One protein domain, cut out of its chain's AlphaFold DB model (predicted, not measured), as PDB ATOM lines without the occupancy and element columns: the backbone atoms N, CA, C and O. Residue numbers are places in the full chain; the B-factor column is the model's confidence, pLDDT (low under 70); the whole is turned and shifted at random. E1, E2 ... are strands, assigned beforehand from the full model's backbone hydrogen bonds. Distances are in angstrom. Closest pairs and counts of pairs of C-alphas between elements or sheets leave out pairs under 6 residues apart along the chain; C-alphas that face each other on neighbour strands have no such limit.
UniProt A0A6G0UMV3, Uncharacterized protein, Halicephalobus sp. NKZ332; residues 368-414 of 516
ATOM      1  N   ASP A 368      54.397 118.490   6.756       85.44
ATOM      2  CA  ASP A 368      55.338 119.551   7.093       85.44
ATOM      3  C   ASP A 368      56.602 119.514   6.231       85.44
ATOM      4  O   ASP A 368      57.086 118.451   5.836       85.44
ATOM      5  N   ALA A 369      57.155 120.698   5.980       85.25
ATOM      6  CA  ALA A 369      58.569 120.849   5.685       85.25
ATOM      7  C   ALA A 369      59.336 120.965   7.010       85.25
ATOM      8  O   ALA A 369      58.850 121.583   7.960       85.25
ATOM      9  N   ILE A 370      60.536 120.392   7.067       86.88
ATOM     10  CA  ILE A 370      61.416 120.411   8.243       86.88
ATOM     11  C   ILE A 370      62.744 121.063   7.850       86.88
ATOM     12  O   ILE A 370      63.246 120.837   6.748       86.88
ATOM     13  N   ARG A 371      63.330 121.855   8.746       90.25
ATOM     14  CA  ARG A 371      64.711 122.352   8.649       90.25
ATOM     15  C   ARG A 371      65.461 122.109   9.954       90.25
ATOM     16  O   ARG A 371      64.852 122.019  11.018       90.25
ATOM     17  N   THR A 372      66.782 122.018   9.883       88.94
ATOM     18  CA  THR A 372      67.648 121.785  11.046       88.94
ATOM     19  C   THR A 372      68.854 122.720  11.054       88.94
ATOM     20  O   THR A 372      69.207 123.314  10.037       88.94
ATOM     21  N   ARG A 373      69.477 122.881  12.220       87.38
ATOM     22  CA  ARG A 373      70.744 123.593  12.428       87.38
ATOM     23  C   ARG A 373      71.543 122.906  13.532       87.38
ATOM     24  O   ARG A 373      70.969 122.310  14.441       87.38
ATOM     25  N   THR A 374      72.861 123.014  13.468       88.88
ATOM     26  CA  THR A 374      73.796 122.475  14.468       88.88
ATOM     27  C   THR A 374      74.534 123.610  15.173       88.88
ATOM     28  O   THR A 374      74.575 124.738  14.676       88.88
ATOM     29  N   CYS A 375      75.108 123.342  16.347       87.50
ATOM     30  CA  CYS A 375      75.916 124.337  17.041       87.50
ATOM     31  C   CYS A 375      77.321 124.397  16.422       87.50
ATOM     32  O   CYS A 375      78.095 123.444  16.501       87.50
ATOM     33  N   ALA A 376      77.672 125.522  15.798       85.06
ATOM     34  CA  ALA A 376      78.979 125.711  15.172       85.06
ATOM     35  C   ALA A 376      80.098 125.885  16.211       85.06
ATOM     36  O   ALA A 376      81.246 125.524  15.950       85.06
ATOM     37  N   SER A 377      79.767 126.450  17.377       80.00
ATOM     38  CA  SER A 377      80.716 126.753  18.452       80.00
ATOM     39  C   SER A 377      81.010 125.574  19.390       80.00
ATOM     40  O   SER A 377      82.017 125.597  20.096       80.00
ATOM     41  N   GLU A 378      80.182 124.527  19.375       82.69
ATOM     42  CA  GLU A 378      80.278 123.367  20.276       82.69
ATOM     43  C   GLU A 378      81.614 122.626  20.127       82.69
ATOM     44  O   GLU A 378      82.254 122.289  21.121       82.69
ATOM     45  N   LYS A 379      82.114 122.501  18.888       76.12
ATOM     46  CA  LYS A 379      83.441 121.934  18.579       76.12
ATOM     47  C   LYS A 379      84.613 122.687  19.232       76.12
ATOM     48  O   LYS A 379      85.672 122.102  19.416       76.12
ATOM     49  N   TYR A 380      84.418 123.954  19.611       71.50
ATOM     50  CA  TYR A 380      85.400 124.778  20.327       71.50
ATOM     51  C   TYR A 380      85.162 124.811  21.852       71.50
ATOM     52  O   TYR A 380      85.767 125.628  22.541       71.50
ATOM     53  N   GLY A 381      84.286 123.958  22.395       70.50
ATOM     54  CA  GLY A 381      83.942 123.923  23.825       70.50
ATOM     55  C   GLY A 381      82.822 124.884  24.243       70.50
ATOM     56  O   GLY A 381      82.513 124.977  25.427       70.50
ATOM     57  N   CYS A 382      82.191 125.574  23.289       74.81
ATOM     58  CA  CYS A 382      81.140 126.558  23.544       74.81
ATOM     59  C   CYS A 382      79.763 125.999  23.140       74.81
ATOM     60  O   CYS A 382      79.383 126.148  21.972       74.81
ATOM     61  N   PRO A 383      79.008 125.350  24.047       77.25
ATOM     62  CA  PRO A 383      77.672 124.849  23.736       77.25
ATOM     63  C   PRO A 383      76.718 126.000  23.394       77.25
ATOM     64  O   PRO A 383      76.867 127.118  23.889       77.25
ATOM     65  N   CYS A 384      75.733 125.715  22.546       80.00
ATOM     66  CA  CYS A 384      74.675 126.665  22.229       80.00
ATOM     67  C   CYS A 384      73.593 126.684  23.317       80.00
ATOM     68  O   CYS A 384      73.501 125.779  24.151       80.00
ATOM     69  N   ASP A 385      72.764 127.725  23.300       80.19
ATOM     70  CA  ASP A 385      71.577 127.822  24.143       80.19
ATOM     71  C   ASP A 385      70.552 126.709  23.857       80.19
ATOM     72  O   ASP A 385      70.580 126.047  22.819       80.19
ATOM     73  N   SER A 386      69.584 126.515  24.759       76.19
ATOM     74  CA  SER A 386      68.507 125.521  24.604       76.19
ATOM     75  C   SER A 386      67.460 125.899  23.538       76.19
ATOM     76  O   SER A 386      66.313 125.452  23.601       76.19
ATOM     77  N   ALA A 387      67.819 126.757  22.583       78.62
ATOM     78  CA  ALA A 387      66.992 127.095  21.439       78.62
ATOM     79  C   ALA A 387      66.904 125.899  20.469       78.62
ATOM     80  O   ALA A 387      67.857 125.130  20.334       78.62
ATOM     81  N   PRO A 388      65.784 125.723  19.749       79.38
ATOM     82  CA  PRO A 388      65.555 124.518  18.960       79.38
ATOM     83  C   PRO A 388      66.573 124.347  17.820       79.38
ATOM     84  O   PRO A 388      66.872 125.288  17.077       79.38
ATOM     85  N   SER A 389      67.081 123.123  17.670       86.31
ATOM     86  CA  SER A 389      67.944 122.677  16.566       86.31
ATOM     87  C   SER A 389      67.154 122.187  15.342       86.31
ATOM     88  O   SER A 389      67.729 122.000  14.270       86.31
ATOM     89  N   SER A 390      65.837 122.014  15.472       88.00
ATOM     90  CA  SER A 390      64.903 121.664  14.401       88.00
ATOM     91  C   SER A 390      63.694 122.601  14.394       88.00
ATOM     92  O   SER A 390      63.259 123.081  15.438       88.00
ATOM     93  N   ASP A 391      63.158 122.874  13.210       91.25
ATOM     94  CA  ASP A 391      61.961 123.691  13.005       91.25
ATOM     95  C   ASP A 391      61.100 123.069  11.895       91.25
ATOM     96  O   ASP A 391      61.621 122.472  10.950       91.25
ATOM     97  N   THR A 392      59.780 123.180  12.030       87.81
ATOM     98  CA  THR A 392      58.783 122.371  11.316       87.81
ATOM     99  C   THR A 392      57.608 123.256  10.912       87.81
ATOM    100  O   THR A 392      57.093 124.024  11.723       87.81
ATOM    101  N   THR A 393      57.166 123.189   9.655       84.81
ATOM    102  CA  THR A 393      56.080 124.041   9.147       84.81
ATOM    103  C   THR A 393      55.242 123.337   8.078       84.81
ATOM    104  O   THR A 393      55.735 123.023   6.995       84.81
ATOM    105  N   ALA A 394      53.940 123.179   8.345       83.12
ATOM    106  CA  ALA A 394      52.978 122.606   7.403       83.12
ATOM    107  C   ALA A 394      52.948 123.388   6.083       83.12
ATOM    108  O   ALA A 394      52.706 124.604   6.066       83.12
ATOM    109  N   CYS A 395      53.174 122.679   4.981       83.88
ATOM    110  CA  CYS A 395      53.319 123.226   3.636       83.88
ATOM    111  C   CYS A 395      52.276 122.638   2.669       83.88
ATOM    112  O   CYS A 395      51.438 121.831   3.065       83.88
ATOM    113  N   ASN A 396      52.274 123.110   1.414       86.25
ATOM    114  CA  ASN A 396      51.363 122.671   0.344       86.25
ATOM    115  C   ASN A 396      49.891 122.559   0.790       86.25
ATOM    116  O   ASN A 396      49.200 121.557   0.598       86.25
ATOM    117  N   ARG A 397      49.424 123.634   1.437       85.75
ATOM    118  CA  ARG A 397      48.098 123.733   2.059       85.75
ATOM    119  C   ARG A 397      46.960 124.011   1.069       85.75
ATOM    120  O   ARG A 397      45.830 124.175   1.511       85.75
ATOM    121  N   GLN A 398      47.208 124.085  -0.239       87.00
ATOM    122  CA  GLN A 398      46.143 124.142  -1.246       87.00
ATOM    123  C   GLN A 398      45.268 122.887  -1.148       87.00
ATOM    124  O   GLN A 398      45.798 121.785  -1.022       87.00
ATOM    125  N   ALA A 399      43.948 123.027  -1.253       85.12
ATOM    126  CA  ALA A 399      43.043 121.883  -1.316       85.12
ATOM    127  C   ALA A 399      43.347 121.000  -2.541       85.12
ATOM    128  O   ALA A 399      43.577 121.502  -3.644       85.12
ATOM    129  N   CYS A 400      43.350 119.679  -2.359       85.50
ATOM    130  CA  CYS A 400      43.543 118.730  -3.451       85.50
ATOM    131  C   CYS A 400      42.362 118.764  -4.448       85.50
ATOM    132  O   CYS A 400      41.217 119.004  -4.048       85.50
ATOM    133  N   PRO A 401      42.611 118.497  -5.747       84.12
ATOM    134  CA  PRO A 401      41.578 118.523  -6.788       84.12
ATOM    135  C   PRO A 401      40.615 117.323  -6.734       84.12
ATOM    136  O   PRO A 401      39.543 117.370  -7.330       84.12
ATOM    137  N   SER A 402      40.983 116.255  -6.024       82.81
ATOM    138  CA  SER A 402      40.164 115.069  -5.759       82.81
ATOM    139  C   SER A 402      39.851 114.950  -4.266       82.81
ATOM    140  O   SER A 402      40.605 115.446  -3.428       82.81
ATOM    141  N   SER A 403      38.764 114.263  -3.916       79.00
ATOM    142  CA  SER A 403      38.437 113.945  -2.523       79.00
ATOM    143  C   SER A 403      39.353 112.840  -1.953       79.00
ATOM    144  O   SER A 403      39.689 111.905  -2.681       79.00
ATOM    145  N   PRO A 404      39.739 112.900  -0.660       75.81
ATOM    146  CA  PRO A 404      39.516 114.000   0.283       75.81
ATOM    147  C   PRO A 404      40.375 115.229  -0.059       75.81
ATOM    148  O   PRO A 404      41.570 115.116  -0.314       75.81
ATOM    149  N   GLN A 405      39.767 116.419  -0.043       81.44
ATOM    150  CA  GLN A 405      40.443 117.648  -0.483       81.44
ATOM    151  C   GLN A 405      41.457 118.198   0.537       81.44
ATOM    152  O   GLN A 405      42.343 118.962   0.166       81.44
ATOM    153  N   CYS A 406      41.338 117.802   1.804       84.25
ATOM    154  CA  CYS A 406      42.213 118.186   2.908       84.25
ATOM    155  C   CYS A 406      42.486 116.962   3.793       84.25
ATOM    156  O   CYS A 406      41.638 116.070   3.887       84.25
ATOM    157  N   CYS A 407      43.652 116.911   4.442       80.88
ATOM    158  CA  CYS A 407      43.996 115.803   5.334       80.88
ATOM    159  C   CYS A 407      43.270 115.853   6.685       80.88
ATOM    160  O   CYS A 407      42.796 116.902   7.124       80.88
ATOM    161  N   VAL A 408      43.207 114.701   7.360       77.94
ATOM    162  CA  VAL A 408      42.572 114.538   8.680       77.94
ATOM    163  C   VAL A 408      43.143 115.555   9.677       77.94
ATOM    164  O   VAL A 408      44.356 115.708   9.782       77.94
ATOM    165  N   GLY A 409      42.267 116.265  10.393       70.38
ATOM    166  CA  GLY A 409      42.650 117.386  11.266       70.38
ATOM    167  C   GLY A 409      42.769 118.742  10.555       70.38
ATOM    168  O   GLY A 409      43.076 119.744  11.199       70.38
ATOM    169  N   THR A 410      42.484 118.811   9.249       72.62
ATOM    170  CA  THR A 410      42.359 120.063   8.490       72.62
ATOM    171  C   THR A 410      41.037 120.129   7.716       72.62
ATOM    172  O   THR A 410      40.477 119.108   7.321       72.62
ATOM    173  N   ALA A 411      40.526 121.341   7.504       74.12
ATOM    174  CA  ALA A 411      39.301 121.626   6.766       74.12
ATOM    175  C   ALA A 411      39.532 122.738   5.732       74.12
ATOM    176  O   ALA A 411      40.367 123.624   5.925       74.12
ATOM    177  N   GLN A 412      38.785 122.695   4.630       74.56
ATOM    178  CA  GLN A 412      38.884 123.673   3.547       74.56
ATOM    179  C   GLN A 412      38.218 124.998   3.936       74.56
ATOM    180  O   GLN A 412      37.034 125.036   4.268       74.56
ATOM    181  N   ASN A 413      38.959 126.100   3.833       75.19
ATOM    182  CA  ASN A 413      38.406 127.441   3.951       75.19
ATOM    183  C   ASN A 413      37.694 127.826   2.642       75.19
ATOM    184  O   ASN A 413      38.335 128.144   1.637       75.19
ATOM    185  N   THR A 414      36.363 127.793   2.660       66.75
ATOM    186  CA  THR A 414      35.501 128.164   1.525       66.75
ATOM    187  C   THR A 414      35.385 129.676   1.318       66.75
ATOM    188  O   THR A 414      34.999 130.111   0.237       66.75
TER     189      THR A 414
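What this domain is: This is residues 368 to 414 of the 516 residues of an uncharacterized protein of Halicephalobus sp. NKZ332 (UniProt A0A6G0UMV3). With little regular structure, this is a long thin rod: a two-stranded hairpin of E1 and E2 in the middle, a loop at one end whose residues 377 to 382 stick out, and at the other end a looping stretch that finishes in the short strand E3. The 47 printed residues hold three named strands, in the order E1, E2, E3, and no named helix. The sheet, E1 - E2, is antiparallel and the class is all strand, with 15 residues in named elements. The whole is extended, with a radius of gyration of the C-alphas of 18.3 A and spans of 53 by 15 by 15 A.

How they stand to each other: E1, residues 368 to 372, and E2, residues 390 to 395, form an antiparallel hairpin, with 157 degrees between their directions. C-alphas 368 and 394 face each other at 3.9 A. N 369 and O 393, and N 391 and O 371, are within hydrogen-bond range, each at 2.9 A. E3, residues 410 to 413, pairs with no named strand and is apart from E1 and E2.

Where its parts are: E2 measures 15.9 A from first to last C-alpha, E1 13.1 A and E3 9.5 A. E1 begins at C-alpha 368 (55.338, 119.551, 7.093), and E3 ends at C-alpha 413 (38.406, 127.441, 3.951).

The domain as a whole: The C-alphas of Gly 381 and Ser 402, the two farthest apart, are separated by 53.6 A. Both links are long, 17 residues from E1 to E2 and 14 from E2 to E3. The printed part has no cut; its mean pLDDT is 81.4, and residue 414 is under 70.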